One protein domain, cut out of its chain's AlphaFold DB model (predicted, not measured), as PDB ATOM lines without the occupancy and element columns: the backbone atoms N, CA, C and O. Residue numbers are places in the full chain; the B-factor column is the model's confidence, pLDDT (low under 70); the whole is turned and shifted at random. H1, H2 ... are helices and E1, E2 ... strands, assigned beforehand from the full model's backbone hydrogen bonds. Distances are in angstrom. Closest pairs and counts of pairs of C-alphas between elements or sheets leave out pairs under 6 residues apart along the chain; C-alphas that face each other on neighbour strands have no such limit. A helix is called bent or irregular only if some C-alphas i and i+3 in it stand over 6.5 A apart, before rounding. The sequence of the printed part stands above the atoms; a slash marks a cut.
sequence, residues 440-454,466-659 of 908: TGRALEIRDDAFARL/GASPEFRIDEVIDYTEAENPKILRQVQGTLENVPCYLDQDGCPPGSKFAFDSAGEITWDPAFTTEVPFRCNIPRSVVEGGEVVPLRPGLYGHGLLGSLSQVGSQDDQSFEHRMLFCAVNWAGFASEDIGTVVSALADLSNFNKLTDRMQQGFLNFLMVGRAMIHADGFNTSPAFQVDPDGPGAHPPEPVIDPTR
ATOM      1  N   THR A 440      73.288  19.007   0.161       98.06
ATOM      2  CA  THR A 440      74.425  19.277   1.059       98.06
ATOM      3  C   THR A 440      75.702  19.684   0.319       98.06
ATOM      4  O   THR A 440      76.580  20.319   0.899       98.06
ATOM      5  N   GLY A 441      75.807  19.379  -0.983       97.19
ATOM      6  CA  GLY A 441      77.049  19.509  -1.759       97.19
ATOM      7  C   GLY A 441      77.711  20.894  -1.752       97.19
ATOM      8  O   GLY A 441      78.932  20.970  -1.802       97.19
ATOM      9  N   ARG A 442      76.934  21.982  -1.629       97.25
ATOM     10  CA  ARG A 442      77.474  23.348  -1.475       97.25
ATOM     11  C   ARG A 442      78.167  23.556  -0.123       97.25
ATOM     12  O   ARG A 442      79.199  24.211  -0.071       97.25
ATOM     13  N   ALA A 443      77.591  23.024   0.957       98.44
ATOM     14  CA  ALA A 443      78.134  23.145   2.308       98.44
ATOM     15  C   ALA A 443      79.408  22.303   2.477       98.44
ATOM     16  O   ALA A 443      80.359  22.759   3.107       98.44
ATOM     17  N   LEU A 444      79.445  21.122   1.848       98.50
ATOM     18  CA  LEU A 444      80.654  20.302   1.729       98.50
ATOM     19  C   LEU A 444      81.751  21.047   0.954       98.50
ATOM     20  O   LEU A 444      82.825  21.270   1.496       98.50
ATOM     21  N   GLU A 445      81.459  21.554  -0.252       98.38
ATOM     22  CA  GLU A 445      82.451  22.248  -1.093       98.38
ATOM     23  C   GLU A 445      83.131  23.435  -0.380       98.38
ATOM     24  O   GLU A 445      84.349  23.594  -0.486       98.38
ATOM     25  N   ILE A 446      82.386  24.230   0.402       98.69
ATOM     26  CA  ILE A 446      82.970  25.341   1.176       98.69
ATOM     27  C   ILE A 446      83.687  24.892   2.457       98.69
ATOM     28  O   ILE A 446      84.622  25.570   2.886       98.69
ATOM     29  N   ARG A 447      83.279  23.773   3.073       98.69
ATOM     30  CA  ARG A 447      83.975  23.170   4.221       98.69
ATOM     31  C   ARG A 447      85.326  22.628   3.770       98.69
ATOM     32  O   ARG A 447      86.355  23.027   4.310       98.69
ATOM     33  N   ASP A 448      85.314  21.771   2.760       98.62
ATOM     34  CA  ASP A 448      86.476  21.003   2.322       98.62
ATOM     35  C   ASP A 448      87.578  21.938   1.793       98.62
ATOM     36  O   ASP A 448      88.738  21.798   2.178       98.62
ATOM     37  N   ASP A 449      87.226  22.972   1.011       98.62
ATOM     38  CA  ASP A 449      88.180  24.011   0.584       98.62
ATOM     39  C   ASP A 449      88.710  24.841   1.769       98.62
ATOM     40  O   ASP A 449      89.896  25.169   1.819       98.62
ATOM     41  N   ALA A 450      87.873  25.158   2.763       98.62
ATOM     42  CA  ALA A 450      88.289  25.981   3.898       98.62
ATOM     43  C   ALA A 450      89.256  25.252   4.847       98.62
ATOM     44  O   ALA A 450      90.246  25.848   5.276       98.62
ATOM     45  N   PHE A 451      89.023  23.970   5.140       98.69
ATOM     46  CA  PHE A 451      89.958  23.153   5.920       98.69
ATOM     47  C   PHE A 451      91.219  22.796   5.108       98.69
ATOM     48  O   PHE A 451      92.327  22.869   5.645       98.69
ATOM     49  N   ALA A 452      91.104  22.571   3.792       98.38
ATOM     50  CA  ALA A 452      92.269  22.383   2.920       98.38
ATOM     51  C   ALA A 452      93.198  23.612   2.887       98.38
ATOM     52  O   ALA A 452      94.417  23.456   2.773       98.38
ATOM     53  N   ARG A 453      92.663  24.833   3.054       97.75
ATOM     54  CA  ARG A 453      93.467  26.061   3.240       97.75
ATOM     55  C   ARG A 453      94.219  26.097   4.577       97.75
ATOM     56  O   ARG A 453      95.310  26.660   4.614       97.75
ATOM     57  N   LEU A 454      93.681  25.489   5.641       97.94
ATOM     58  CA  LEU A 454      94.403  25.275   6.907       97.94
ATOM     59  C   LEU A 454      95.460  24.160   6.791       97.94
ATOM     60  O   LEU A 454      96.369  24.088   7.616       97.94
ATOM     61  N   GLY A 466      96.683  20.317  10.195       96.25
ATOM     62  CA  GLY A 466      96.882  21.615   9.546       96.25
ATOM     63  C   GLY A 466      97.413  22.704  10.484       96.25
ATOM     64  O   GLY A 466      98.479  22.553  11.085       96.25
ATOM     65  N   ALA A 467      96.689  23.820  10.542       97.94
ATOM     66  CA  ALA A 467      96.938  24.976  11.393       97.94
ATOM     67  C   ALA A 467      95.623  25.447  12.039       97.94
ATOM     68  O   ALA A 467      94.539  25.224  11.499       97.94
ATOM     69  N   SER A 468      95.713  26.158  13.167       98.06
ATOM     70  CA  SER A 468      94.553  26.854  13.732       98.06
ATOM     71  C   SER A 468      94.121  28.001  12.810       98.06
ATOM     72  O   SER A 468      94.990  28.698  12.279       98.06
ATOM     73  N   PRO A 469      92.811  28.284  12.692       98.31
ATOM     74  CA  PRO A 469      92.326  29.587  12.250       98.31
ATOM     75  C   PRO A 469      92.976  30.722  13.051       98.31
ATOM     76  O   PRO A 469      93.205  30.585  14.259       98.31
ATOM     77  N   GLU A 470      93.273  31.833  12.378       98.25
ATOM     78  CA  GLU A 470      93.823  33.036  13.008       98.25
ATOM     79  C   GLU A 470      92.749  33.708  13.876       98.25
ATOM     80  O   GLU A 470      91.575  33.755  13.506       98.25
ATOM     81  N   PHE A 471      93.129  34.224  15.048       98.69
ATOM     82  CA  PHE A 471      92.186  34.859  15.967       98.69
ATOM     83  C   PHE A 471      92.823  35.975  16.795       98.69
ATOM     84  O   PHE A 471      93.997  35.912  17.169       98.69
ATOM     85  N   ARG A 472      92.002  36.962  17.160       98.44
ATOM     86  CA  ARG A 472      92.313  37.976  18.176       98.44
ATOM     87  C   ARG A 472      91.352  37.890  19.357       98.44
ATOM     88  O   ARG A 472      90.216  37.435  19.230       98.44
ATOM     89  N   ILE A 473      91.832  38.335  20.518       98.75
ATOM     90  CA  ILE A 473      91.017  38.528  21.720       98.75
ATOM     91  C   ILE A 473      90.697  40.014  21.844       98.75
ATOM     92  O   ILE A 473      91.607  40.844  21.831       98.75
ATOM     93  N   ASP A 474      89.413  40.319  21.995       98.50
ATOM     94  CA  ASP A 474      88.876  41.677  21.932       98.50
ATOM     95  C   ASP A 474      88.511  42.202  23.326       98.50
ATOM     96  O   ASP A 474      88.784  43.357  23.653       98.50
ATOM     97  N   GLU A 475      87.950  41.339  24.178       98.56
ATOM     98  CA  GLU A 475      87.651  41.642  25.578       98.56
ATOM     99  C   GLU A 475      87.791  40.384  26.449       98.56
ATOM    100  O   GLU A 475      87.382  39.287  26.064       98.56
ATOM    101  N   VAL A 476      88.345  40.546  27.652       98.56
ATOM    102  CA  VAL A 476      88.359  39.517  28.700       98.56
ATOM    103  C   VAL A 476      87.694  40.103  29.937       98.56
ATOM    104  O   VAL A 476      88.150  41.118  30.463       98.56
ATOM    105  N   ILE A 477      86.619  39.463  30.390       98.12
ATOM    106  CA  ILE A 477      85.843  39.871  31.563       98.12
ATOM    107  C   ILE A 477      86.018  38.800  32.639       98.12
ATOM    108  O   ILE A 477      85.349  37.769  32.607       98.12
ATOM    109  N   ASP A 478      86.925  39.035  33.587       96.88
ATOM    110  CA  ASP A 478      86.998  38.259  34.827       96.88
ATOM    111  C   ASP A 478      85.892  38.738  35.785       96.88
ATOM    112  O   ASP A 478      85.853  39.913  36.157       96.88
ATOM    113  N   TYR A 479      84.994  37.840  36.195       96.88
ATOM    114  CA  TYR A 479      83.918  38.139  37.143       96.88
ATOM    115  C   TYR A 479      84.335  37.810  38.580       96.88
ATOM    116  O   TYR A 479      84.944  36.765  38.846       96.88
ATOM    117  N   THR A 480      83.881  38.603  39.550       96.12
ATOM    118  CA  THR A 480      83.795  38.146  40.946       96.12
ATOM    119  C   THR A 480      82.590  37.222  41.149       96.12
ATOM    120  O   THR A 480      81.607  37.278  40.408       96.12
ATOM    121  N   GLU A 481      82.632  36.376  42.181       94.38
ATOM    122  CA  GLU A 481      81.536  35.456  42.543       94.38
ATOM    123  C   GLU A 481      80.196  36.186  42.778       94.38
ATOM    124  O   GLU A 481      79.127  35.644  42.515       94.38
ATOM    125  N   ALA A 482      80.255  37.453  43.209       96.62
ATOM    126  CA  ALA A 482      79.091  38.313  43.411       96.62
ATOM    127  C   ALA A 482      78.518  38.923  42.112       96.62
ATOM    128  O   ALA A 482      77.400  39.439  42.133       96.62
ATOM    129  N   GLU A 483      79.266  38.891  41.005       97.00
ATOM    130  CA  GLU A 483      78.831  39.359  39.679       97.00
ATOM    131  C   GLU A 483      78.332  38.193  38.817       97.00
ATOM    132  O   GLU A 483      77.279  38.304  38.190       97.00
ATOM    133  N   ASN A 484      79.041  37.058  38.839       96.44
ATOM    134  CA  ASN A 484      78.547  35.781  38.328       96.44
ATOM    135  C   ASN A 484      79.076  34.622  39.205       96.44
ATOM    136  O   ASN A 484      80.287  34.384  39.225       96.44
ATOM    137  N   PRO A 485      78.215  33.867  39.917       96.56
ATOM    138  CA  PRO A 485      78.653  32.765  40.776       96.56
ATOM    139  C   PRO A 485      79.061  31.503  39.998       96.56
ATOM    140  O   PRO A 485      79.700  30.629  40.572       96.56
ATOM    141  N   LYS A 486      78.720  31.403  38.706       97.69
ATOM    142  CA  LYS A 486      78.960  30.228  37.848       97.69
ATOM    143  C   LYS A 486      80.169  30.411  36.934       97.69
ATOM    144  O   LYS A 486      81.017  29.527  36.858       97.69
ATOM    145  N   ILE A 487      80.284  31.569  36.286       98.25
ATOM    146  CA  ILE A 487      81.358  31.884  35.328       98.25
ATOM    147  C   ILE A 487      82.498  32.635  36.012       98.25
ATOM    148  O   ILE A 487      82.272  33.644  36.678       98.25
ATOM    149  N   LEU A 488      83.727  32.142  35.832       97.44
ATOM    150  CA  LEU A 488      84.964  32.802  36.251       97.44
ATOM    151  C   LEU A 488      85.313  33.939  35.294       97.44
ATOM    152  O   LEU A 488      85.535  35.067  35.729       97.44
ATOM    153  N   ARG A 489      85.351  33.621  33.998       98.00
ATOM    154  CA  ARG A 489      85.811  34.508  32.931       98.00
ATOM    155  C   ARG A 489      84.929  34.364  31.702       98.00
ATOM    156  O   ARG A 489      84.594  33.255  31.300       98.00
ATOM    157  N   GLN A 490      84.628  35.479  31.057       98.62
ATOM    158  CA  GLN A 490      84.134  35.505  29.687       98.62
ATOM    159  C   GLN A 490      85.227  36.034  28.760       98.62
ATOM    160  O   GLN A 490      85.873  37.040  29.059       98.62
ATOM    161  N   VAL A 491      85.420  35.360  27.630       98.81
ATOM    162  CA  VAL A 491      86.328  35.781  26.561       98.81
ATOM    163  C   VAL A 491      85.487  36.154  25.349       98.81
ATOM    164  O   VAL A 491      84.640  35.374  24.917       98.81
ATOM    165  N   GLN A 492      85.712  37.345  24.805       98.75
ATOM    166  CA  GLN A 492      85.184  37.776  23.514       98.75
ATOM    167  C   GLN A 492      86.357  37.994  22.564       98.75
ATOM    168  O   GLN A 492      87.393  38.543  22.950       98.75
ATOM    169  N   GLY A 493      86.199  37.552  21.327       98.75
ATOM    170  CA  GLY A 493      87.232  37.643  20.309       98.75
ATOM    171  C   GLY A 493      86.649  37.518  18.914       98.75
ATOM    172  O   GLY A 493      85.435  37.415  18.733       98.75
ATOM    173  N   THR A 494      87.536  37.511  17.932       98.81
ATOM    174  CA  THR A 494      87.192  37.453  16.513       98.81
ATOM    175  C   THR A 494      88.152  36.492  15.820       98.81
ATOM    176  O   THR A 494      89.366  36.641  15.978       98.81
ATOM    177  N   LEU A 495      87.638  35.516  15.061       98.75
ATOM    178  CA  LEU A 495      88.465  34.833  14.062       98.75
ATOM    179  C   LEU A 495      88.705  35.786  12.895       98.75
ATOM    180  O   LEU A 495      87.762  36.399  12.384       98.75
ATOM    181  N   GLU A 496      89.956  35.882  12.468       97.94
ATOM    182  CA  GLU A 496      90.386  36.723  11.357       97.94
ATOM    183  C   GLU A 496      90.554  35.870  10.089       97.94
ATOM    184  O   GLU A 496      90.817  34.669  10.154       97.94
ATOM    185  N   ASN A 497      90.395  36.490   8.917       97.31
ATOM    186  CA  ASN A 497      90.678  35.886   7.607       97.31
ATOM    187  C   ASN A 497      89.903  34.587   7.262       97.31
ATOM    188  O   ASN A 497      90.300  33.870   6.339       97.31
ATOM    189  N   VAL A 498      88.777  34.293   7.930       98.62
ATOM    190  CA  VAL A 498      87.919  33.139   7.596       98.62
ATOM    191  C   VAL A 498      87.429  33.281   6.145       98.62
ATOM    192  O   VAL A 498      86.925  34.349   5.793       98.62
ATOM    193  N   PRO A 499      87.557  32.263   5.273       98.62
ATOM    194  CA  PRO A 499      87.147  32.390   3.875       98.62
ATOM    195  C   PRO A 499      85.654  32.714   3.716       98.62
ATOM    196  O   PRO A 499      84.798  32.057   4.313       98.62
ATOM    197  N   CYS A 500      85.346  33.710   2.881       98.56
ATOM    198  CA  CYS A 500      83.979  34.092   2.538       98.56
ATOM    199  C   CYS A 500      83.616  33.570   1.141       98.56
ATOM    200  O   CYS A 500      84.233  33.950   0.145       98.56
ATOM    201  N   TYR A 501      82.596  32.715   1.063       98.50
ATOM    202  CA  TYR A 501      82.169  32.058  -0.182       98.50
ATOM    203  C   TYR A 501      80.972  32.744  -0.866       98.50
ATOM    204  O   TYR A 501      80.477  32.273  -1.891       98.50
ATOM    205  N   LEU A 502      80.490  33.854  -0.303       98.50
ATOM    206  CA  LEU A 502      79.341  34.608  -0.810       98.50
ATOM    207  C   LEU A 502      79.774  35.719  -1.789       98.50
ATOM    208  O   LEU A 502      80.950  36.042  -1.936       98.50
ATOM    209  N   ASP A 503      78.806  36.322  -2.479       98.00
ATOM    210  CA  ASP A 503      78.991  37.250  -3.601       98.00
ATOM    211  C   ASP A 503      79.572  38.629  -3.231       98.00
ATOM    212  O   ASP A 503      79.752  39.476  -4.111       98.00
ATOM    213  N   GLN A 504      79.881  38.858  -1.950       98.31
ATOM    214  CA  GLN A 504      80.363  40.117  -1.383       98.31
ATOM    215  C   GLN A 504      81.367  39.861  -0.248       98.31
ATOM    216  O   GLN A 504      81.063  39.131   0.697       98.31
ATOM    217  N   ASP A 505      82.523  40.524  -0.323       98.38
ATOM    218  CA  ASP A 505      83.575  40.506   0.702       98.38
ATOM    219  C   ASP A 505      83.055  40.923   2.089       98.38
ATOM    220  O   ASP A 505      82.108  41.707   2.211       98.38
ATOM    221  N   GLY A 506      83.657  40.371   3.141       97.94
ATOM    222  CA  GLY A 506      83.155  40.442   4.512       97.94
ATOM    223  C   GLY A 506      81.983  39.500   4.805       97.94
ATOM    224  O   GLY A 506      81.644  39.332   5.974       97.94
ATOM    225  N   CYS A 507      81.362  38.881   3.791       97.88
ATOM    226  CA  CYS A 507      80.118  38.108   3.906       97.88
ATOM    227  C   CYS A 507      79.036  38.864   4.720       97.88
ATOM    228  O   CYS A 507      78.688  38.447   5.827       97.88
ATOM    229  N   PRO A 508      78.475  39.980   4.212       97.62
ATOM    230  CA  PRO A 508      77.471  40.780   4.923       97.62
ATOM    231  C   PRO A 508      76.045  40.190   4.829       97.62
ATOM    232  O   PRO A 508      75.750  39.454   3.879       97.62
ATOM    233  N   PRO A 509      75.120  40.536   5.751       97.06
ATOM    234  CA  PRO A 509      73.701  40.183   5.648       97.06
ATOM    235  C   PRO A 509      73.096  40.510   4.275       97.06
ATOM    236  O   PRO A 509      73.263  41.608   3.742       97.06
ATOM    237  N   GLY A 510      72.402  39.537   3.680       95.56
ATOM    238  CA  GLY A 510      71.798  39.666   2.349       95.56
ATOM    239  C   GLY A 510      72.720  39.378   1.153       95.56
ATOM    240  O   GLY A 510      72.247  39.462   0.013       95.56
ATOM    241  N   SER A 511      73.988  39.020   1.387       97.75
ATOM    242  CA  SER A 511      74.830  38.317   0.402       97.75
ATOM    243  C   SER A 511      74.368  36.866   0.191       97.75
ATOM    244  O   SER A 511      73.518  36.357   0.923       97.75
ATOM    245  N   LYS A 512      74.860  36.220  -0.869       97.50
ATOM    246  CA  LYS A 512      74.445  34.871  -1.313       97.50
ATOM    247  C   LYS A 512      75.538  34.213  -2.155       97.50
ATOM    248  O   LYS A 512      76.481  34.896  -2.529       97.50
ATOM    249  N   PHE A 513      75.409  32.945  -2.544       97.88
ATOM    250  CA  PHE A 513      76.374  32.363  -3.484       97.88
ATOM    251  C   PHE A 513      76.319  33.041  -4.864       97.88
ATOM    252  O   PHE A 513      75.241  33.302  -5.416       97.88
ATOM    253  N   ALA A 514      77.495  33.283  -5.447       97.56
ATOM    254  CA  ALA A 514      77.632  33.504  -6.880       97.56
ATOM    255  C   ALA A 514      77.775  32.153  -7.603       97.56
ATOM    256  O   ALA A 514      78.156  31.145  -7.009       97.56
ATOM    257  N   PHE A 515      77.436  32.127  -8.894       95.88
ATOM    258  CA  PHE A 515      77.425  30.902  -9.694       95.88
ATOM    259  C   PHE A 515      78.038  31.117 -11.071       95.88
ATOM    260  O   PHE A 515      77.892  32.189 -11.668       95.88
ATOM    261  N   ASP A 516      78.664  30.068 -11.589       94.38
ATOM    262  CA  ASP A 516      79.265  30.045 -12.916       94.38
ATOM    263  C   ASP A 516      78.220  29.803 -14.043       94.38
ATOM    264  O   ASP A 516      77.004  29.758 -13.834       94.38
ATOM    265  N   SER A 517      78.708  29.657 -15.279       91.75
ATOM    266  CA  SER A 517      77.915  29.315 -16.466       91.75
ATOM    267  C   SER A 517      77.412  27.862 -16.555       91.75
ATOM    268  O   SER A 517      76.430  27.623 -17.263       91.75
ATOM    269  N   ALA A 518      78.047  26.894 -15.885       87.50
ATOM    270  CA  ALA A 518      77.552  25.521 -15.747       87.50
ATOM    271  C   ALA A 518      76.455  25.416 -14.667       87.50
ATOM    272  O   ALA A 518      75.527  24.606 -14.794       87.50
ATOM    273  N   GLY A 519      76.526  26.295 -13.665       88.12
ATOM    274  CA  GLY A 519      75.572  26.444 -12.571       88.12
ATOM    275  C   GLY A 519      76.124  26.056 -11.199       88.12
ATOM    276  O   GLY A 519      75.338  26.066 -10.249       88.12
ATOM    277  N   GLU A 520      77.419  25.745 -11.114       91.56
ATOM    278  CA  GLU A 520      78.150  25.441  -9.877       91.56
ATOM    279  C   GLU A 520      78.478  26.742  -9.117       91.56
ATOM    280  O   GLU A 520      78.366  27.835  -9.690       91.56
ATOM    281  N   ILE A 521      78.834  26.654  -7.830       95.94
ATOM    282  CA  ILE A 521      79.187  27.842  -7.034       95.94
ATOM    283  C   ILE A 521      80.554  28.412  -7.445       95.94
ATOM    284  O   ILE A 521      81.389  27.735  -8.038       95.94
ATOM    285  N   THR A 522      80.766  29.700  -7.177       96.88
ATOM    286  CA  THR A 522      82.048  30.379  -7.403       96.88
ATOM    287  C   THR A 522      82.175  31.566  -6.455       96.88
ATOM    288  O   THR A 522      81.191  32.243  -6.164       96.88
ATOM    289  N   TRP A 523      83.397  31.851  -6.014       97.31
ATOM    290  CA  TRP A 523      83.734  32.933  -5.085       97.31
ATOM    291  C   TRP A 523      85.017  33.644  -5.542       97.31
ATOM    292  O   TRP A 523      85.732  33.139  -6.411       97.31
ATOM    293  N   ASP A 524      85.314  34.815  -4.977       97.88
ATOM    294  CA  ASP A 524      86.654  35.398  -5.086       97.88
ATOM    295  C   ASP A 524      87.520  34.803  -3.959       97.88
ATOM    296  O   ASP A 524      87.160  34.941  -2.788       97.88
ATOM    297  N   PRO A 525      88.642  34.118  -4.248       96.62
ATOM    298  CA  PRO A 525      89.470  33.500  -3.211       96.62
ATOM    299  C   PRO A 525      90.145  34.513  -2.273       96.62
ATOM    300  O   PRO A 525      90.699  34.091  -1.258       96.62
ATOM    301  N   ALA A 526      90.114  35.814  -2.594       97.31
ATOM    302  CA  ALA A 526      90.572  36.887  -1.714       97.31
ATOM    303  C   ALA A 526      89.491  37.406  -0.742       97.31
ATOM    304  O   ALA A 526      89.832  38.202   0.131       97.31
ATOM    305  N   PHE A 527      88.222  36.996  -0.876       98.56
ATOM    306  CA  PHE A 527      87.167  37.400   0.059       98.56
ATOM    307  C   PHE A 527      87.289  36.649   1.387       98.56
ATOM    308  O   PHE A 527      87.454  35.425   1.433       98.56
ATOM    309  N   THR A 528      87.147  37.391   2.481       98.50
ATOM    310  CA  THR A 528      87.192  36.853   3.849       98.50
ATOM    311  C   THR A 528      86.063  37.432   4.695       98.50
ATOM    312  O   THR A 528      85.306  38.289   4.244       98.50
ATOM    313  N   THR A 529      85.892  36.931   5.910       98.44
ATOM    314  CA  THR A 529      84.944  37.442   6.896       98.44
ATOM    315  C   THR A 529      85.572  37.380   8.287       98.44
ATOM    316  O   THR A 529      86.401  36.515   8.572       98.44
ATOM    317  N   GLU A 530      85.208  38.329   9.144       98.38
ATOM    318  CA  GLU A 530      85.516  38.275  10.570       98.38
ATOM    319  C   GLU A 530      84.398  37.501  11.272       98.38
ATOM    320  O   GLU A 530      83.219  37.782  11.042       98.38
ATOM    321  N   VAL A 531      84.745  36.544  12.138       98.62
ATOM    322  CA  VAL A 531      83.757  35.750  12.892       98.62
ATOM    323  C   VAL A 531      83.883  36.056  14.387       98.62
ATOM    324  O   VAL A 531      84.748  35.482  15.053       98.62
ATOM    325  N   PRO A 532      83.038  36.950  14.939       98.62
ATOM    326  CA  PRO A 532      82.993  37.205  16.372       98.62
ATOM    327  C   PRO A 532      82.558  35.962  17.149       98.62
ATOM    328  O   PRO A 532      81.579  35.303  16.787       98.62
ATOM    329  N   PHE A 533      83.248  35.684  18.253       98.88
ATOM    330  CA  PHE A 533      82.937  34.602  19.180       98.88
ATOM    331  C   PHE A 533      82.877  35.095  20.629       98.88
ATOM    332  O   PHE A 533      83.561  36.043  21.027       98.88
ATOM    333  N   ARG A 534      82.073  34.411  21.448       98.81
ATOM    334  CA  ARG A 534      82.062  34.550  22.912       98.81
ATOM    335  C   ARG A 534      82.174  33.173  23.547       98.81
ATOM    336  O   ARG A 534      81.390  32.292  23.206       98.81
ATOM    337  N   CYS A 535      83.081  33.030  24.506       98.88
ATOM    338  CA  CYS A 535      83.275  31.820  25.297       98.88
ATOM    339  C   CYS A 535      83.107  32.106  26.795       98.88
ATOM    340  O   CYS A 535      83.645  33.100  27.293       98.88
ATOM    341  N   ASN A 536      82.411  31.225  27.517       98.62
ATOM    342  CA  ASN A 536      82.247  31.303  28.973       98.62
ATOM    343  C   ASN A 536      83.088  30.210  29.662       98.62
ATOM    344  O   ASN A 536      82.896  29.023  29.418       98.62
ATOM    345  N   ILE A 537      84.010  30.620  30.540       98.62
ATOM    346  CA  ILE A 537      84.854  29.744  31.366       98.62
ATOM    347  C   ILE A 537      84.222  29.650  32.772       98.62
ATOM    348  O   ILE A 537      84.227  30.652  33.498       98.62
ATOM    349  N   PRO A 538      83.674  28.494  33.192       98.38
ATOM    350  CA  PRO A 538      83.096  28.291  34.522       98.38
ATOM    351  C   PRO A 538      84.128  28.388  35.654       98.38
ATOM    352  O   PRO A 538      85.323  28.186  35.454       98.38
ATOM    353  N   ARG A 539      83.665  28.631  36.885       96.75
ATOM    354  CA  ARG A 539      84.500  28.599  38.105       96.75
ATOM    355  C   ARG A 539      84.994  27.204  38.469       96.75
ATOM    356  O   ARG A 539      86.047  27.094  39.082       96.75
ATOM    357  N   SER A 540      84.288  26.158  38.045       96.31
ATOM    358  CA  SER A 540      84.681  24.755  38.233       96.31
ATOM    359  C   SER A 540      85.890  24.321  37.383       96.31
ATOM    360  O   SER A 540      86.300  23.167  37.458       96.31
ATOM    361  N   VAL A 541      86.507  25.255  36.645       97.12
ATOM    362  CA  VAL A 541      87.861  25.129  36.074       97.12
ATOM    363  C   VAL A 541      88.970  25.101  37.133       97.12
ATOM    364  O   VAL A 541      90.070  24.644  36.841       97.12
ATOM    365  N   VAL A 542      88.711  25.584  38.357       93.88
ATOM    366  CA  VAL A 542      89.646  25.475  39.488       93.88
ATOM    367  C   VAL A 542      89.041  24.570  40.556       93.88
ATOM    368  O   VAL A 542      88.033  24.914  41.176       93.88
ATOM    369  N   GLU A 543      89.684  23.433  40.814       89.75
ATOM    370  CA  GLU A 543      89.270  22.464  41.832       89.75
ATOM    371  C   GLU A 543      90.450  22.173  42.768       89.75
ATOM    372  O   GLU A 543      91.569  21.926  42.331       89.75
ATOM    373  N   GLY A 544      90.248  22.278  44.085       86.06
ATOM    374  CA  GLY A 544      91.304  22.041  45.087       86.06
ATOM    375  C   GLY A 544      92.477  23.041  45.105       86.06
ATOM    376  O   GLY A 544      93.280  22.987  46.036       86.06
ATOM    377  N   GLY A 545      92.548  23.962  44.139       86.69
ATOM    378  CA  GLY A 545      93.695  24.843  43.880       86.69
ATOM    379  C   GLY A 545      94.466  24.494  42.599       86.69
ATOM    380  O   GLY A 545      95.421  25.187  42.273       86.69
ATOM    381  N   GLU A 546      94.049  23.461  41.866       90.88
ATOM    382  CA  GLU A 546      94.625  23.041  40.582       90.88
ATOM    383  C   GLU A 546      93.668  23.414  39.430       90.88
ATOM    384  O   GLU A 546      92.457  23.553  39.641       90.88
ATOM    385  N   VAL A 547      94.197  23.604  38.215       94.56
ATOM    386  CA  VAL A 547      93.374  23.819  37.012       94.56
ATOM    387  C   VAL A 547      92.926  22.467  36.464       94.56
ATOM    388  O   VAL A 547      93.739  21.572  36.241       94.56
ATOM    389  N   VAL A 548      91.625  22.321  36.225       95.25
ATOM    390  CA  VAL A 548      91.030  21.135  35.603       95.25
ATOM    391  C   VAL A 548      90.556  21.512  34.197       95.25
ATOM    392  O   VAL A 548      89.620  22.309  34.080       95.25
ATOM    393  N   PRO A 549      91.171  20.965  33.127       95.12
ATOM    394  CA  PRO A 549      90.736  21.208  31.757       95.12
ATOM    395  C   PRO A 549      89.258  20.869  31.537       95.12
ATOM    396  O   PRO A 549      88.739  19.864  32.028       95.12
ATOM    397  N   LEU A 550      88.586  21.743  30.797       98.38
ATOM    398  CA  LEU A 550      87.151  21.715  30.543       98.38
ATOM    399  C   LEU A 550      86.859  21.063  29.195       98.38
ATOM    400  O   LEU A 550      87.565  21.319  28.218       98.38
ATOM    401  N   ARG A 551      85.756  20.313  29.111       98.06
ATOM    402  CA  ARG A 551      85.259  19.786  27.832       98.06
ATOM    403  C   ARG A 551      84.766  20.944  26.946       98.06
ATOM    404  O   ARG A 551      83.868  21.668  27.388       98.06
ATOM    405  N   PRO A 552      85.311  21.146  25.733       98.50
ATOM    406  CA  PRO A 552      84.867  22.213  24.844       98.50
ATOM    407  C   PRO A 552      83.554  21.857  24.139       98.50
ATOM    408  O   PRO A 552      83.419  20.786  23.551       98.50
ATOM    409  N   GLY A 553      82.611  22.795  24.146       98.44
ATOM    410  CA  GLY A 553      81.357  22.733  23.403       98.44
ATOM    411  C   GLY A 553      81.156  23.958  22.510       98.44
ATOM    412  O   GLY A 553      81.432  25.092  22.907       98.44
ATOM    413  N   LEU A 554      80.627  23.755  21.308       98.81
ATOM    414  CA  LEU A 554      80.003  24.821  20.523       98.81
ATOM    415  C   LEU A 554      78.546  25.000  20.970       98.81
ATOM    416  O   LEU A 554      77.862  24.004  21.192       98.81
ATOM    417  N   TYR A 555      78.067  26.245  21.077       98.62
ATOM    418  CA  TYR A 555      76.670  26.549  21.407       98.62
ATOM    419  C   TYR A 555      75.915  27.287  20.292       98.62
ATOM    420  O   TYR A 555      76.239  28.432  19.957       98.62
ATOM    421  N   GLY A 556      74.868  26.656  19.756       98.25
ATOM    422  CA  GLY A 556      73.947  27.262  18.789       98.25
ATOM    423  C   GLY A 556      72.808  28.043  19.448       98.25
ATOM    424  O   GLY A 556      72.008  27.478  20.196       98.25
ATOM    425  N   HIS A 557      72.688  29.331  19.114       97.50
ATOM    426  CA  HIS A 557      71.677  30.233  19.677       97.50
ATOM    427  C   HIS A 557      70.273  30.072  19.055       97.50
ATOM    428  O   HIS A 557      70.122  29.544  17.951       97.50
ATOM    429  N   GLY A 558      69.250  30.591  19.744       94.81
ATOM    430  CA  GLY A 558      67.842  30.574  19.322       94.81
ATOM    431  C   GLY A 558      67.496  31.548  18.182       94.81
ATOM    432  O   GLY A 558      68.363  32.253  17.653       94.81
ATOM    433  N   LEU A 559      66.215  31.575  17.793       92.19
ATOM    434  CA  LEU A 559      65.703  32.267  16.602       92.19
ATOM    435  C   LEU A 559      66.068  33.762  16.570       92.19
ATOM    436  O   LEU A 559      65.766  34.503  17.501       92.19
ATOM    437  N   LEU A 560      66.754  34.188  15.499       90.44
ATOM    438  CA  LEU A 560      67.282  35.550  15.287       90.44
ATOM    439  C   LEU A 560      68.050  36.127  16.495       90.44
ATOM    440  O   LEU A 560      68.111  37.340  16.696       90.44
ATOM    441  N   GLY A 561      68.668  35.243  17.283       94.62
ATOM    442  CA  GLY A 561      69.460  35.573  18.460       94.62
ATOM    443  C   GLY A 561      70.860  36.111  18.140       94.62
ATOM    444  O   GLY A 561      71.092  36.841  17.174       94.62
ATOM    445  N   SER A 562      71.813  35.778  19.006       97.56
ATOM    446  CA  SER A 562      73.239  36.063  18.810       97.56
ATOM    447  C   SER A 562      74.095  35.198  19.732       97.56
ATOM    448  O   SER A 562      73.594  34.653  20.722       97.56
ATOM    449  N   LEU A 563      75.405  35.180  19.479       97.56
ATOM    450  CA  LEU A 563      76.445  34.596  20.340       97.56
ATOM    451  C   LEU A 563      76.353  34.986  21.828       97.56
ATOM    452  O   LEU A 563      76.836  34.264  22.697       97.56
ATOM    453  N   SER A 564      75.701  36.109  22.158       97.56
ATOM    454  CA  SER A 564      75.491  36.517  23.552       97.56
ATOM    455  C   SER A 564      74.660  35.513  24.366       97.56
ATOM    456  O   SER A 564      74.835  35.449  25.585       97.56
ATOM    457  N   GLN A 565      73.822  34.701  23.704       96.56
ATOM    458  CA  GLN A 565      72.961  33.695  24.333       96.56
ATOM    459  C   GLN A 565      73.719  32.503  24.939       96.56
ATOM    460  O   GLN A 565      73.103  31.755  25.685       96.56
ATOM    461  N   VAL A 566      75.034  32.352  24.722       97.44
ATOM    462  CA  VAL A 566      75.854  31.317  25.396       97.44
ATOM    463  C   VAL A 566      75.755  31.362  26.929       97.44
ATOM    464  O   VAL A 566      75.910  30.341  27.587       97.44
ATOM    465  N   GLY A 567      75.382  32.515  27.500       95.94
ATOM    466  CA  GLY A 567      75.070  32.649  28.926       95.94
ATOM    467  C   GLY A 567      73.851  31.853  29.420       95.94
ATOM    468  O   GLY A 567      73.620  31.813  30.625       95.94
ATOM    469  N   SER A 568      73.063  31.210  28.544       92.19
ATOM    470  CA  SER A 568      72.063  30.220  28.978       92.19
ATOM    471  C   SER A 568      72.675  28.873  29.365       92.19
ATOM    472  O   SER A 568      71.972  28.074  29.969       92.19
ATOM    473  N   GLN A 569      73.958  28.643  29.058       96.25
ATOM    474  CA  GLN A 569      74.716  27.454  29.463       96.25
ATOM    475  C   GLN A 569      75.614  27.699  30.684       96.25
ATOM    476  O   GLN A 569      76.494  26.887  30.966       96.25
ATOM    477  N   ASP A 570      75.413  28.790  31.432       96.88
ATOM    478  CA  ASP A 570      76.178  29.069  32.657       96.88
ATOM    479  C   ASP A 570      76.007  27.956  33.713       96.88
ATOM    480  O   ASP A 570      76.963  27.636  34.419       96.88
ATOM    481  N   ASP A 571      74.819  27.341  33.801       95.94
ATOM    482  CA  ASP A 571      74.551  26.163  34.641       95.94
ATOM    483  C   ASP A 571      75.320  24.936  34.137       95.94
ATOM    484  O   ASP A 571      76.195  24.448  34.849       95.94
ATOM    485  N   GLN A 572      75.088  24.519  32.884       96.50
ATOM    486  CA  GLN A 572      75.753  23.370  32.246       96.50
ATOM    487  C   GLN A 572      77.285  23.453  32.350       96.50
ATOM    488  O   GLN A 572      77.957  22.485  32.710       96.50
ATOM    489  N   SER A 573      77.842  24.639  32.083       97.69
ATOM    490  CA  SER A 573      79.279  24.914  32.176       97.69
ATOM    491  C   SER A 573      79.805  24.662  33.589       97.69
ATOM    492  O   SER A 573      80.814  23.979  33.772       97.69
ATOM    493  N   PHE A 574      79.121  25.211  34.598       97.62
ATOM    494  CA  PHE A 574      79.552  25.152  35.990       97.62
ATOM    495  C   PHE A 574      79.353  23.766  36.609       97.62
ATOM    496  O   PHE A 574      80.298  23.227  37.187       97.62
ATOM    497  N   GLU A 575      78.165  23.181  36.454       97.38
ATOM    498  CA  GLU A 575      77.786  21.886  37.029       97.38
ATOM    499  C   GLU A 575      78.629  20.735  36.453       97.38
ATOM    500  O   GLU A 575      79.030  19.838  37.196       97.38
ATOM    501  N   HIS A 576      78.967  20.791  35.159       97.38
ATOM    502  CA  HIS A 576      79.557  19.657  34.436       97.38
ATOM    503  C   HIS A 576      80.976  19.894  33.883       97.38
ATOM    504  O   HIS A 576      81.486  19.062  33.125       97.38
ATOM    505  N   ARG A 577      81.646  20.988  34.283       96.25
ATOM    506  CA  ARG A 577      83.009  21.374  33.841       96.25
ATOM    507  C   ARG A 577      83.135  21.410  32.310       96.25
ATOM    508  O   ARG A 577      83.997  20.759  31.712       96.25
ATOM    509  N   MET A 578      82.241  22.169  31.683       98.12
ATOM    510  CA  MET A 578      82.218  22.394  30.234       98.12
ATOM    511  C   MET A 578      82.528  23.858  29.909       98.12
ATOM    512  O   MET A 578      82.215  24.754  30.691       98.12
ATOM    513  N   LEU A 579      83.138  24.104  28.752       98.25
ATOM    514  CA  LEU A 579      83.378  25.441  28.210       98.25
ATOM    515  C   LEU A 579      82.587  25.592  26.921       98.25
ATOM    516  O   LEU A 579      82.909  24.933  25.936       98.25
ATOM    517  N   PHE A 580      81.596  26.482  26.903       98.69
ATOM    518  CA  PHE A 580      80.850  26.773  25.681       98.69
ATOM    519  C   PHE A 580      81.357  28.036  24.989       98.69
ATOM    520  O   PHE A 580      81.481  29.092  25.618       98.69
ATOM    521  N   CYS A 581      81.598  27.927  23.681       98.81
ATOM    522  CA  CYS A 581      81.809  29.045  22.765       98.81
ATOM    523  C   CYS A 581      80.644  29.145  21.771       98.81
ATOM    524  O   CYS A 581      80.173  28.133  21.259       98.81
ATOM    525  N   ALA A 582      80.204  30.360  21.449       98.62
ATOM    526  CA  ALA A 582      79.175  30.616  20.441       98.62
ATOM    527  C   ALA A 582      79.620  31.677  19.429       98.62
ATOM    528  O   ALA A 582      80.358  32.606  19.771       98.62
ATOM    529  N   VAL A 583      79.090  31.567  18.209       98.44
ATOM    530  CA  VAL A 583      79.132  32.592  17.152       98.44
ATOM    531  C   VAL A 583      77.704  32.934  16.711       98.44
ATOM    532  O   VAL A 583      76.741  32.299  17.142       98.44
ATOM    533  N   ASN A 584      77.539  33.960  15.875       97.81
ATOM    534  CA  ASN A 584      76.245  34.246  15.254       97.81
ATOM    535  C   ASN A 584      75.935  33.212  14.157       97.81
ATOM    536  O   ASN A 584      76.767  32.961  13.283       97.81
ATOM    537  N   TRP A 585      74.707  32.687  14.134       97.00
ATOM    538  CA  TRP A 585      74.162  31.982  12.974       97.00
ATOM    539  C   TRP A 585      73.975  32.963  11.814       97.00
ATOM    540  O   TRP A 585      72.913  33.562  11.669       97.00
ATOM    541  N   ALA A 586      74.994  33.143  10.975       96.38
ATOM    542  CA  ALA A 586      74.859  33.947   9.763       96.38
ATOM    543  C   ALA A 586      73.670  33.426   8.927       96.38
ATOM    544  O   ALA A 586      73.582  32.238   8.637       96.38
ATOM    545  N   GLY A 587      72.734  34.303   8.566       93.06
ATOM    546  CA  GLY A 587      71.468  33.975   7.901       93.06
ATOM    547  C   GLY A 587      70.274  33.871   8.854       93.06
ATOM    548  O   GLY A 587      69.142  34.004   8.397       93.06
ATOM    549  N   PHE A 588      70.515  33.681  10.156       92.69
ATOM    550  CA  PHE A 588      69.502  33.471  11.200       92.69
ATOM    551  C   PHE A 588      69.855  34.134  12.553       92.69
ATOM    552  O   PHE A 588      69.381  33.712  13.611       92.69
ATOM    553  N   ALA A 589      70.657  35.200  12.527       94.94
ATOM    554  CA  ALA A 589      71.018  36.024  13.682       94.94
ATOM    555  C   ALA A 589      70.324  37.397  13.642       94.94
ATOM    556  O   ALA A 589      69.713  37.781  12.645       94.94
ATOM    557  N   SER A 590      70.428  38.168  14.726       93.69
ATOM    558  CA  SER A 590      69.771  39.484  14.856       93.69
ATOM    559  C   SER A 590      70.204  40.511  13.793       93.69
ATOM    560  O   SER A 590      69.426  41.386  13.415       93.69
ATOM    561  N   GLU A 591      71.410  40.372  13.239       94.06
ATOM    562  CA  GLU A 591      71.905  41.138  12.084       94.06
ATOM    563  C   GLU A 591      71.130  40.869  10.775       94.06
ATOM    564  O   GLU A 591      71.057  41.742   9.908       94.06
ATOM    565  N   ASP A 592      70.503  39.697  10.640       95.25
ATOM    566  CA  ASP A 592      69.789  39.266   9.435       95.25
ATOM    567  C   ASP A 592      68.300  39.644   9.422       95.25
ATOM    568  O   ASP A 592      67.641  39.458   8.399       95.25
ATOM    569  N   ILE A 593      67.763  40.259  10.487       92.94
ATOM    570  CA  ILE A 593      66.353  40.701  10.576       92.94
ATOM    571  C   ILE A 593      65.937  41.539   9.350       92.94
ATOM    572  O   ILE A 593      64.847  41.359   8.804       92.94
ATOM    573  N   GLY A 594      66.817  42.423   8.860       92.69
ATOM    574  CA  GLY A 594      66.562  43.213   7.649       92.69
ATOM    575  C   GLY A 594      66.466  42.367   6.370       92.69
ATOM    576  O   GLY A 594      65.634  42.644   5.502       92.69
ATOM    577  N   THR A 595      67.270  41.304   6.272       94.94
ATOM    578  CA  THR A 595      67.218  40.315   5.185       94.94
ATOM    579  C   THR A 595      65.928  39.498   5.262       94.94
ATOM    580  O   THR A 595      65.267  39.323   4.238       94.94
ATOM    581  N   VAL A 596      65.533  39.061   6.465       94.38
ATOM    582  CA  VAL A 596      64.294  38.306   6.718       94.38
ATOM    583  C   VAL A 596      63.074  39.123   6.291       94.38
ATOM    584  O   VAL A 596      62.318  38.678   5.431       94.38
ATOM    585  N   VAL A 597      62.926  40.358   6.782       92.94
ATOM    586  CA  VAL A 597      61.820  41.253   6.389       92.94
ATOM    587  C   VAL A 597      61.802  41.500   4.872       92.94
ATOM    588  O   VAL A 597      60.742  41.454   4.248       92.94
ATOM    589  N   SER A 598      62.968  41.686   4.240       94.62
ATOM    590  CA  SER A 598      63.051  41.833   2.779       94.62
ATOM    591  C   SER A 598      62.686  40.557   2.006       94.62
ATOM    592  O   SER A 598      62.297  40.665   0.841       94.62
ATOM    593  N   ALA A 599      62.837  39.372   2.597       96.25
ATOM    594  CA  ALA A 599      62.484  38.098   1.977       96.25
ATOM    595  C   ALA A 599      60.995  37.763   2.147       96.25
ATOM    596  O   ALA A 599      60.383  37.263   1.210       96.25
ATOM    597  N   LEU A 600      60.383  38.094   3.287       96.06
ATOM    598  CA  LEU A 600      58.949  37.870   3.521       96.06
ATOM    599  C   LEU A 600      58.068  38.776   2.640       96.06
ATOM    600  O   LEU A 600      56.988  38.360   2.219       96.06
ATOM    601  N   ALA A 601      58.559  39.970   2.285       95.69
ATOM    602  CA  ALA A 601      57.910  40.862   1.321       95.69
ATOM    603  C   ALA A 601      58.100  40.446  -0.157       95.69
ATOM    604  O   ALA A 601      57.265  40.755  -1.011       95.69
ATOM    605  N   ASP A 602      59.196  39.758  -0.484       97.12
ATOM    606  CA  ASP A 602      59.531  39.279  -1.831       97.12
ATOM    607  C   ASP A 602      60.425  38.035  -1.729       97.12
ATOM    608  O   ASP A 602      61.656  38.135  -1.645       97.12
ATOM    609  N   LEU A 603      59.804  36.851  -1.773       98.31
ATOM    610  CA  LEU A 603      60.485  35.561  -1.595       98.31
ATOM    611  C   LEU A 603      61.507  35.251  -2.703       98.31
ATOM    612  O   LEU A 603      62.318  34.343  -2.541       98.31
ATOM    613  N   SER A 604      61.579  36.057  -3.770       97.88
ATOM    614  CA  SER A 604      62.715  36.054  -4.709       97.88
ATOM    615  C   SER A 604      64.067  36.320  -4.022       97.88
ATOM    616  O   SER A 604      65.115  36.089  -4.619       97.88
ATOM    617  N   ASN A 605      64.063  36.860  -2.797       97.06
ATOM    618  CA  ASN A 605      65.256  37.121  -1.987       97.06
ATOM    619  C   ASN A 605      65.588  35.992  -1.001       97.06
ATOM    620  O   ASN A 605      66.626  36.065  -0.347       97.06
ATOM    621  N   PHE A 606      64.731  34.976  -0.864       97.12
ATOM    622  CA  PHE A 606      64.800  34.001   0.229       97.12
ATOM    623  C   PHE A 606      66.100  33.182   0.243       97.12
ATOM    624  O   PHE A 606      66.626  32.876   1.311       97.12
ATOM    625  N   ASN A 607      66.695  32.928  -0.931       96.56
ATOM    626  CA  ASN A 607      67.982  32.235  -1.044       96.56
ATOM    627  C   ASN A 607      69.128  32.959  -0.303       96.56
ATOM    628  O   ASN A 607      70.091  32.316   0.087       96.56
ATOM    629  N   LYS A 608      69.035  34.279  -0.080       97.12
ATOM    630  CA  LYS A 608      70.044  35.044   0.678       97.12
ATOM    631  C   LYS A 608      70.125  34.634   2.145       97.12
ATOM    632  O   LYS A 608      71.175  34.783   2.750       97.12
ATOM    633  N   LEU A 609      69.028  34.137   2.720       95.75
ATOM    634  CA  LEU A 609      69.046  33.568   4.065       95.75
ATOM    635  C   LEU A 609      69.731  32.202   4.013       95.75
ATOM    636  O   LEU A 609      70.716  31.972   4.706       95.75
ATOM    637  N   THR A 610      69.263  31.317   3.130       96.06
ATOM    638  CA  THR A 610      69.671  29.907   3.137       96.06
ATOM    639  C   THR A 610      71.084  29.670   2.604       96.06
ATOM    640  O   THR A 610      71.776  28.785   3.100       96.06
ATOM    641  N   ASP A 611      71.569  30.488   1.667       97.75
ATOM    642  CA  ASP A 611      72.974  30.498   1.239       97.75
ATOM    643  C   ASP A 611      73.889  31.037   2.355       97.75
ATOM    644  O   ASP A 611      74.975  30.507   2.582       97.75
ATOM    645  N   ARG A 612      73.426  32.038   3.118       97.75
ATOM    646  CA  ARG A 612      74.159  32.596   4.263       97.75
ATOM    647  C   ARG A 612      74.230  31.626   5.450       97.75
ATOM    648  O   ARG A 612      75.281  31.553   6.079       97.75
ATOM    649  N   MET A 613      73.188  30.819   5.680       98.06
ATOM    650  CA  MET A 613      73.179  29.730   6.678       98.06
ATOM    651  C   MET A 613      74.328  28.731   6.475       98.06
ATOM    652  O   MET A 613      74.910  28.272   7.453       98.06
ATOM    653  N   GLN A 614      74.715  28.451   5.225       98.50
ATOM    654  CA  GLN A 614      75.825  27.538   4.917       98.50
ATOM    655  C   GLN A 614      77.194  28.147   5.276       98.50
ATOM    656  O   GLN A 614      78.021  27.467   5.880       98.50
ATOM    657  N   GLN A 615      77.409  29.445   5.025       98.44
ATOM    658  CA  GLN A 615      78.563  30.172   5.589       98.44
ATOM    659  C   GLN A 615      78.504  30.182   7.131       98.44
ATOM    660  O   GLN A 615      79.534  30.055   7.786       98.44
ATOM    661  N   GLY A 616      77.304  30.266   7.718       98.19
ATOM    662  CA  GLY A 616      77.077  30.119   9.157       98.19
ATOM    663  C   GLY A 616      77.589  28.788   9.720       98.19
ATOM    664  O   GLY A 616      78.261  28.798  10.750       98.19
ATOM    665  N   PHE A 617      77.356  27.663   9.033       98.75
ATOM    666  CA  PHE A 617      77.922  26.367   9.432       98.75
ATOM    667  C   PHE A 617      79.452  26.391   9.436       98.75
ATOM    668  O   PHE A 617      80.065  26.024  10.438       98.75
ATOM    669  N   LEU A 618      80.077  26.887   8.363       98.75
ATOM    670  CA  LEU A 618      81.537  26.990   8.289       98.75
ATOM    671  C   LEU A 618      82.113  27.864   9.417       98.75
ATOM    672  O   LEU A 618      83.116  27.501  10.027       98.75
ATOM    673  N   ASN A 619      81.461  28.985   9.729       98.69
ATOM    674  CA  ASN A 619      81.872  29.878  10.813       98.69
ATOM    675  C   ASN A 619      81.862  29.166  12.186       98.69
ATOM    676  O   ASN A 619      82.764  29.388  12.993       98.69
ATOM    677  N   PHE A 620      80.886  28.280  12.434       98.62
ATOM    678  CA  PHE A 620      80.854  27.419  13.625       98.62
ATOM    679  C   PHE A 620      81.992  26.387  13.626       98.62
ATOM    680  O   PHE A 620      82.709  26.280  14.622       98.62
ATOM    681  N   LEU A 621      82.198  25.667  12.515       98.81
ATOM    682  CA  LEU A 621      83.266  24.662  12.400       98.81
ATOM    683  C   LEU A 621      84.662  25.276  12.597       98.81
ATOM    684  O   LEU A 621      85.507  24.680  13.259       98.81
ATOM    685  N   MET A 622      84.887  26.495  12.099       98.75
ATOM    686  CA  MET A 622      86.150  27.217  12.277       98.75
ATOM    687  C   MET A 622      86.422  27.605  13.736       98.75
ATOM    688  O   MET A 622      87.551  27.449  14.200       98.75
ATOM    689  N   VAL A 623      85.416  28.052  14.499       98.62
ATOM    690  CA  VAL A 623      85.606  28.278  15.946       98.62
ATOM    691  C   VAL A 623      85.832  26.957  16.679       98.62
ATOM    692  O   VAL A 623      86.706  26.902  17.539       98.62
ATOM    693  N   GLY A 624      85.144  25.884  16.281       98.38
ATOM    694  CA  GLY A 624      85.401  24.536  16.789       98.38
ATOM    695  C   GLY A 624      86.865  24.120  16.635       98.38
ATOM    696  O   GLY A 624      87.533  23.822  17.627       98.38
ATOM    697  N   ARG A 625      87.399  24.208  15.411       98.56
ATOM    698  CA  ARG A 625      88.807  23.913  15.111       98.56
ATOM    699  C   ARG A 625      89.763  24.795  15.919       98.56
ATOM    700  O   ARG A 625      90.747  24.290  16.455       98.56
ATOM    701  N   ALA A 626      89.467  26.088  16.069       98.62
ATOM    702  CA  ALA A 626      90.284  27.012  16.862       98.62
ATOM    703  C   ALA A 626      90.272  26.713  18.378       98.62
ATOM    704  O   ALA A 626      91.262  26.998  19.055       98.62
ATOM    705  N   MET A 627      89.206  26.111  18.920       98.69
ATOM    706  CA  MET A 627      89.138  25.698  20.331       98.69
ATOM    707  C   MET A 627      90.068  24.517  20.645       98.69
ATOM    708  O   MET A 627      90.714  24.533  21.693       98.69
ATOM    709  N   ILE A 628      90.133  23.509  19.763       98.31
ATOM    710  CA  ILE A 628      90.844  22.241  20.028       98.31
ATOM    711  C   ILE A 628      92.222  22.111  19.355       98.31
ATOM    712  O   ILE A 628      93.006  21.244  19.738       98.31
ATOM    713  N   HIS A 629      92.569  22.963  18.385       98.44
ATOM    714  CA  HIS A 629      93.900  22.939  17.768       98.44
ATOM    715  C   HIS A 629      95.007  23.306  18.774       98.44
ATOM    716  O   HIS A 629      94.851  24.215  19.589       98.44
ATOM    717  N   ALA A 630      96.164  22.637  18.694       96.69
ATOM    718  CA  ALA A 630      97.279  22.829  19.631       96.69
ATOM    719  C   ALA A 630      97.816  24.277  19.645       96.69
ATOM    720  O   ALA A 630      98.029  24.851  20.710       96.69
ATOM    721  N   ASP A 631      97.963  24.884  18.463       97.25
ATOM    722  CA  ASP A 631      98.289  26.312  18.292       97.25
ATOM    723  C   ASP A 631      97.061  27.256  18.394       97.25
ATOM    724  O   ASP A 631      97.147  28.428  18.035       97.25
ATOM    725  N   GLY A 632      95.903  26.749  18.833       97.94
ATOM    726  CA  GLY A 632      94.628  27.470  18.910       97.94
ATOM    727  C   GLY A 632      94.424  28.253  20.211       97.94
ATOM    728  O   GLY A 632      95.371  28.782  20.800       97.94
ATOM    729  N   PHE A 633      93.174  28.334  20.681       98.56
ATOM    730  CA  PHE A 633      92.738  29.171  21.809       98.56
ATOM    731  C   PHE A 633      93.590  29.004  23.078       98.56
ATOM    732  O   PHE A 633      93.952  30.005  23.697       98.56
ATOM    733  N   ASN A 634      93.991  27.773  23.416       97.06
ATOM    734  CA  ASN A 634      94.850  27.458  24.569       97.06
ATOM    735  C   ASN A 634      96.235  28.146  24.554       97.06
ATOM    736  O   ASN A 634      96.884  28.225  25.599       97.06
ATOM    737  N   THR A 635      96.705  28.671  23.415       97.06
ATOM    738  CA  THR A 635      97.942  29.478  23.350       97.06
ATOM    739  C   THR A 635      97.775  30.887  23.925       97.06
ATOM    740  O   THR A 635      98.760  31.514  24.326       97.06
ATOM    741  N   SER A 636      96.539  31.390  23.989       97.94
ATOM    742  CA  SER A 636      96.225  32.738  24.455       97.94
ATOM    743  C   SER A 636      96.085  32.795  25.981       97.94
ATOM    744  O   SER A 636      95.332  32.001  26.548       97.94
ATOM    745  N   PRO A 637      96.677  33.799  26.661       96.44
ATOM    746  CA  PRO A 637      96.471  34.027  28.095       96.44
ATOM    747  C   PRO A 637      95.003  34.210  28.518       96.44
ATOM    748  O   PRO A 637      94.683  34.060  29.694       96.44
ATOM    749  N   ALA A 638      94.095  34.520  27.584       98.00
ATOM    750  CA  ALA A 638      92.659  34.581  27.859       98.00
ATOM    751  C   ALA A 638      92.077  33.208  28.256       98.00
ATOM    752  O   ALA A 638      91.213  33.141  29.131       98.00
ATOM    753  N   PHE A 639      92.601  32.124  27.676       98.25
ATOM    754  CA  PHE A 639      92.223  30.733  27.950       98.25
ATOM    755  C   PHE A 639      93.238  30.026  28.866       98.25
ATOM    756  O   PHE A 639      93.385  28.808  28.819       98.25
ATOM    757  N   GLN A 640      93.943  30.789  29.708       96.50
ATOM    758  CA  GLN A 640      94.857  30.263  30.722       96.50
ATOM    759  C   GLN A 640      94.517  30.841  32.103       96.50
ATOM    760  O   GLN A 640      94.149  32.016  32.227       96.50
ATOM    761  N   VAL A 641      94.633  30.021  33.149       93.94
ATOM    762  CA  VAL A 641      94.307  30.378  34.540       93.94
ATOM    763  C   VAL A 641      95.499  30.089  35.454       93.94
ATOM    764  O   VAL A 641      96.138  29.051  35.352       93.94
ATOM    765  N   ASP A 642      95.794  31.028  36.353       90.31
ATOM    766  CA  ASP A 642      96.761  30.885  37.449       90.31
ATOM    767  C   ASP A 642      95.948  30.845  38.760       90.31
ATOM    768  O   ASP A 642      95.403  31.885  39.149       90.31
ATOM    769  N   PRO A 643      95.766  29.667  39.393       84.62
ATOM    770  CA  PRO A 643      94.842  29.498  40.518       84.62
ATOM    771  C   PRO A 643      95.379  30.066  41.843       84.62
ATOM    772  O   PRO A 643      94.588  30.473  42.693       84.62
ATOM    773  N   ASP A 644      96.705  30.145  42.005       81.62
ATOM    774  CA  ASP A 644      97.371  30.824  43.131       81.62
ATOM    775  C   ASP A 644      97.478  32.345  42.909       81.62
ATOM    776  O   ASP A 644      97.554  33.133  43.860       81.62
ATOM    777  N   GLY A 645      97.473  32.766  41.644       74.19
ATOM    778  CA  GLY A 645      97.586  34.150  41.219       74.19
ATOM    779  C   GLY A 645      99.034  34.613  40.982       74.19
ATOM    780  O   GLY A 645      99.998  33.968  41.406       74.19
ATOM    781  N   PRO A 646      99.203  35.776  40.318       72.00
ATOM    782  CA  PRO A 646     100.365  36.052  39.479       72.00
ATOM    783  C   PRO A 646     101.741  35.805  40.110       72.00
ATOM    784  O   PRO A 646     102.274  36.640  40.849       72.00
ATOM    785  N   GLY A 647     102.371  34.705  39.690       65.25
ATOM    786  CA  GLY A 647     103.800  34.448  39.892       65.25
ATOM    787  C   GLY A 647     104.161  33.367  40.911       65.25
ATOM    788  O   GLY A 647     105.344  33.256  41.247       65.25
ATOM    789  N   ALA A 648     103.199  32.572  41.385       69.75
ATOM    790  CA  ALA A 648     103.495  31.301  42.050       69.75
ATOM    791  C   ALA A 648     103.843  30.209  41.021       69.75
ATOM    792  O   ALA A 648     104.912  29.595  41.096       69.75
ATOM    793  N   HIS A 649     102.976  30.040  40.020       73.50
ATOM    794  CA  HIS A 649     103.055  29.033  38.961       73.50
ATOM    795  C   HIS A 649     102.832  29.683  37.575       73.50
ATOM    796  O   HIS A 649     102.422  30.844  37.503       73.50
ATOM    797  N   PRO A 650     103.186  29.026  36.453       82.94
ATOM    798  CA  PRO A 650     102.757  29.489  35.134       82.94
ATOM    799  C   PRO A 650     101.238  29.279  34.971       82.94
ATOM    800  O   PRO A 650     100.743  28.253  35.430       82.94
ATOM    801  N   PRO A 651     100.503  30.183  34.294       90.69
ATOM    802  CA  PRO A 651      99.102  29.950  33.950       90.69
ATOM    803  C   PRO A 651      98.921  28.672  33.118       90.69
ATOM    804  O   PRO A 651      99.673  28.442  32.167       90.69
ATOM    805  N   GLU A 652      97.917  27.865  33.453       94.88
ATOM    806  CA  GLU A 652      97.640  26.577  32.807       94.88
ATOM    807  C   GLU A 652      96.450  26.686  31.829       94.88
ATOM    808  O   GLU A 652      95.503  27.425  32.121       94.88
ATOM    809  N   PRO A 653      96.473  26.009  30.658       96.75
ATOM    810  CA  PRO A 653      95.393  26.090  29.670       96.75
ATOM    811  C   PRO A 653      94.086  25.449  30.159       96.75
ATOM    812  O   PRO A 653      94.110  24.404  30.806       96.75
ATOM    813  N   VAL A 654      92.943  26.056  29.821       97.88
ATOM    814  CA  VAL A 654      91.629  25.652  30.367       97.88
ATOM    815  C   VAL A 654      90.807  24.711  29.484       97.88
ATOM    816  O   VAL A 654      89.825  24.161  29.972       97.88
ATOM    817  N   ILE A 655      91.147  24.536  28.204       98.44
ATOM    818  CA  ILE A 655      90.397  23.663  27.283       98.44
ATOM    819  C   ILE A 655      91.082  22.295  27.199       98.44
ATOM    820  O   ILE A 655      92.290  22.233  26.974       98.44
ATOM    821  N   ASP A 656      90.320  21.206  27.313       97.38
ATOM    822  CA  ASP A 656      90.766  19.872  26.893       97.38
ATOM    823  C   ASP A 656      90.671  19.755  25.354       97.38
ATOM    824  O   ASP A 656      89.563  19.777  24.816       97.38
ATOM    825  N   PRO A 657      91.790  19.641  24.612       96.31
ATOM    826  CA  PRO A 657      91.766  19.560  23.152       96.31
ATOM    827  C   PRO A 657      91.369  18.171  22.614       96.31
ATOM    828  O   PRO A 657      91.363  17.981  21.401       96.31
ATOM    829  N   THR A 658      91.085  17.184  23.475       95.44
ATOM    830  CA  THR A 658      90.898  15.777  23.066       95.44
ATOM    831  C   THR A 658      89.712  15.568  22.120       95.44
ATOM    832  O   THR A 658      89.820  14.787  21.176       95.44
ATOM    833  N   ARG A 659      88.582  16.244  22.366       96.44
ATOM    834  CA  ARG A 659      87.367  16.162  21.541       96.44
ATOM    835  C   ARG A 659      86.481  17.387  21.764       96.44
ATOM    836  O   ARG A 659      86.286  17.809  22.901       96.44
TER     837      ARG A 659
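AT A GLANCE: This is residues 440 to 454 and 466 to 659 of the 908 residues of an uncharacterized protein of Solirubrobacterales bacterium (UniProt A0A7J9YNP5). A twisted five-stranded sheet curls round the long helix H4 on one of its faces, while H2 covers the opposite face. H1 and H3 pack on H4 at its first half, and long loops reach past the sheet at both ends, residues 500 to 527 at one and residues 539 to 550 and 629 to 659 at the other. The printed part has 209 residues, with four named helices and five named strands in the order H1 E1 E2 E3 E4 H2 E5 H3 H4; the mixed sheet runs E1 E2 E3 E5 E4, and the class is mixed, helices and strands. It is compact, with a radius of gyration of the C-alphas of 18.7 A, yet elongated in outline, spanning 63 by 36 by 25 A.

IN THESE COORDINATES: H1 is residues 441 to 454, beginning at C-alpha 441 (77.049, 19.509, -1.759). E1, residues 471 to 478, bends by 58 degrees at residue 474. E2, residues 487 to 499, is 32.0 A long and bends by 57 degrees at residue 496; E3, residues 528 to 538, is 32.1 A long. E4 is residues 551 to 556, H2 residues 563 to 576, E5 residues 578 to 583 and H3 residues 590 to 601. H2 and H3 are irregular: C-alphas 568 and 571 are 7.4 A apart, and C-alphas 591 and 594 are 7.2 A apart. H4, residues 607 to 628, is 32.7 A long and ends at C-alpha 628 (90.844, 22.241, 20.028).

HOW THE PARTS SIT: E1 E2 E3 form a meander, each strand the antiparallel neighbour of the one before, with N 474 and O 492 at 2.9 A and N 493 and O 533 at 3.1 A. E5 is antiparallel to E3, N 534 to O 582 at 3.0 A, and parallel to the edge strand E4, N 581 to O 553 at 2.9 A. E4, H2, E5 make a strand-helix-strand unit, two parallel strands joined through a helix, with a right-handed crossover. H2 and H4 are on opposite faces of the sheet, giving three layers; their closest C-alphas to E3 are Phe 574 to Pro 538, 5.0 A, and Asn 619 to Val 531, 6.5 A. H1 only grazes the sheet with residues 446 to 453. With residues 442 to 447 alone it touches H4, closest C-alphas Ala 443 and Gln 614, 5.6 A, the same way at a shallow tilt of 34.6 degrees, only just short of steep. H3 and H4 form a helical hairpin, closest C-alphas Thr 595 and Leu 609, 7.1 A, opposite ways at 19 degrees. Every O i to N i+4 pair is within hydrogen-bond range in H1, against 4 of 10 in H2, which has 5 of 11 O i to N i+3 pairs, 6 of 8 in H3 and 15 of 18 in H4.

THE WHOLE: The C-alphas farthest apart, Ser 517 and Ala 648, are 63.9 A apart. Residues 455 to 465 are cut out, with 5.1 A between C-alphas 454 and 466. The links E2 to E3 and E3 to E4 are long. Mean pLDDT of the printed part is 96.0; residues 647 to 648 are under 70.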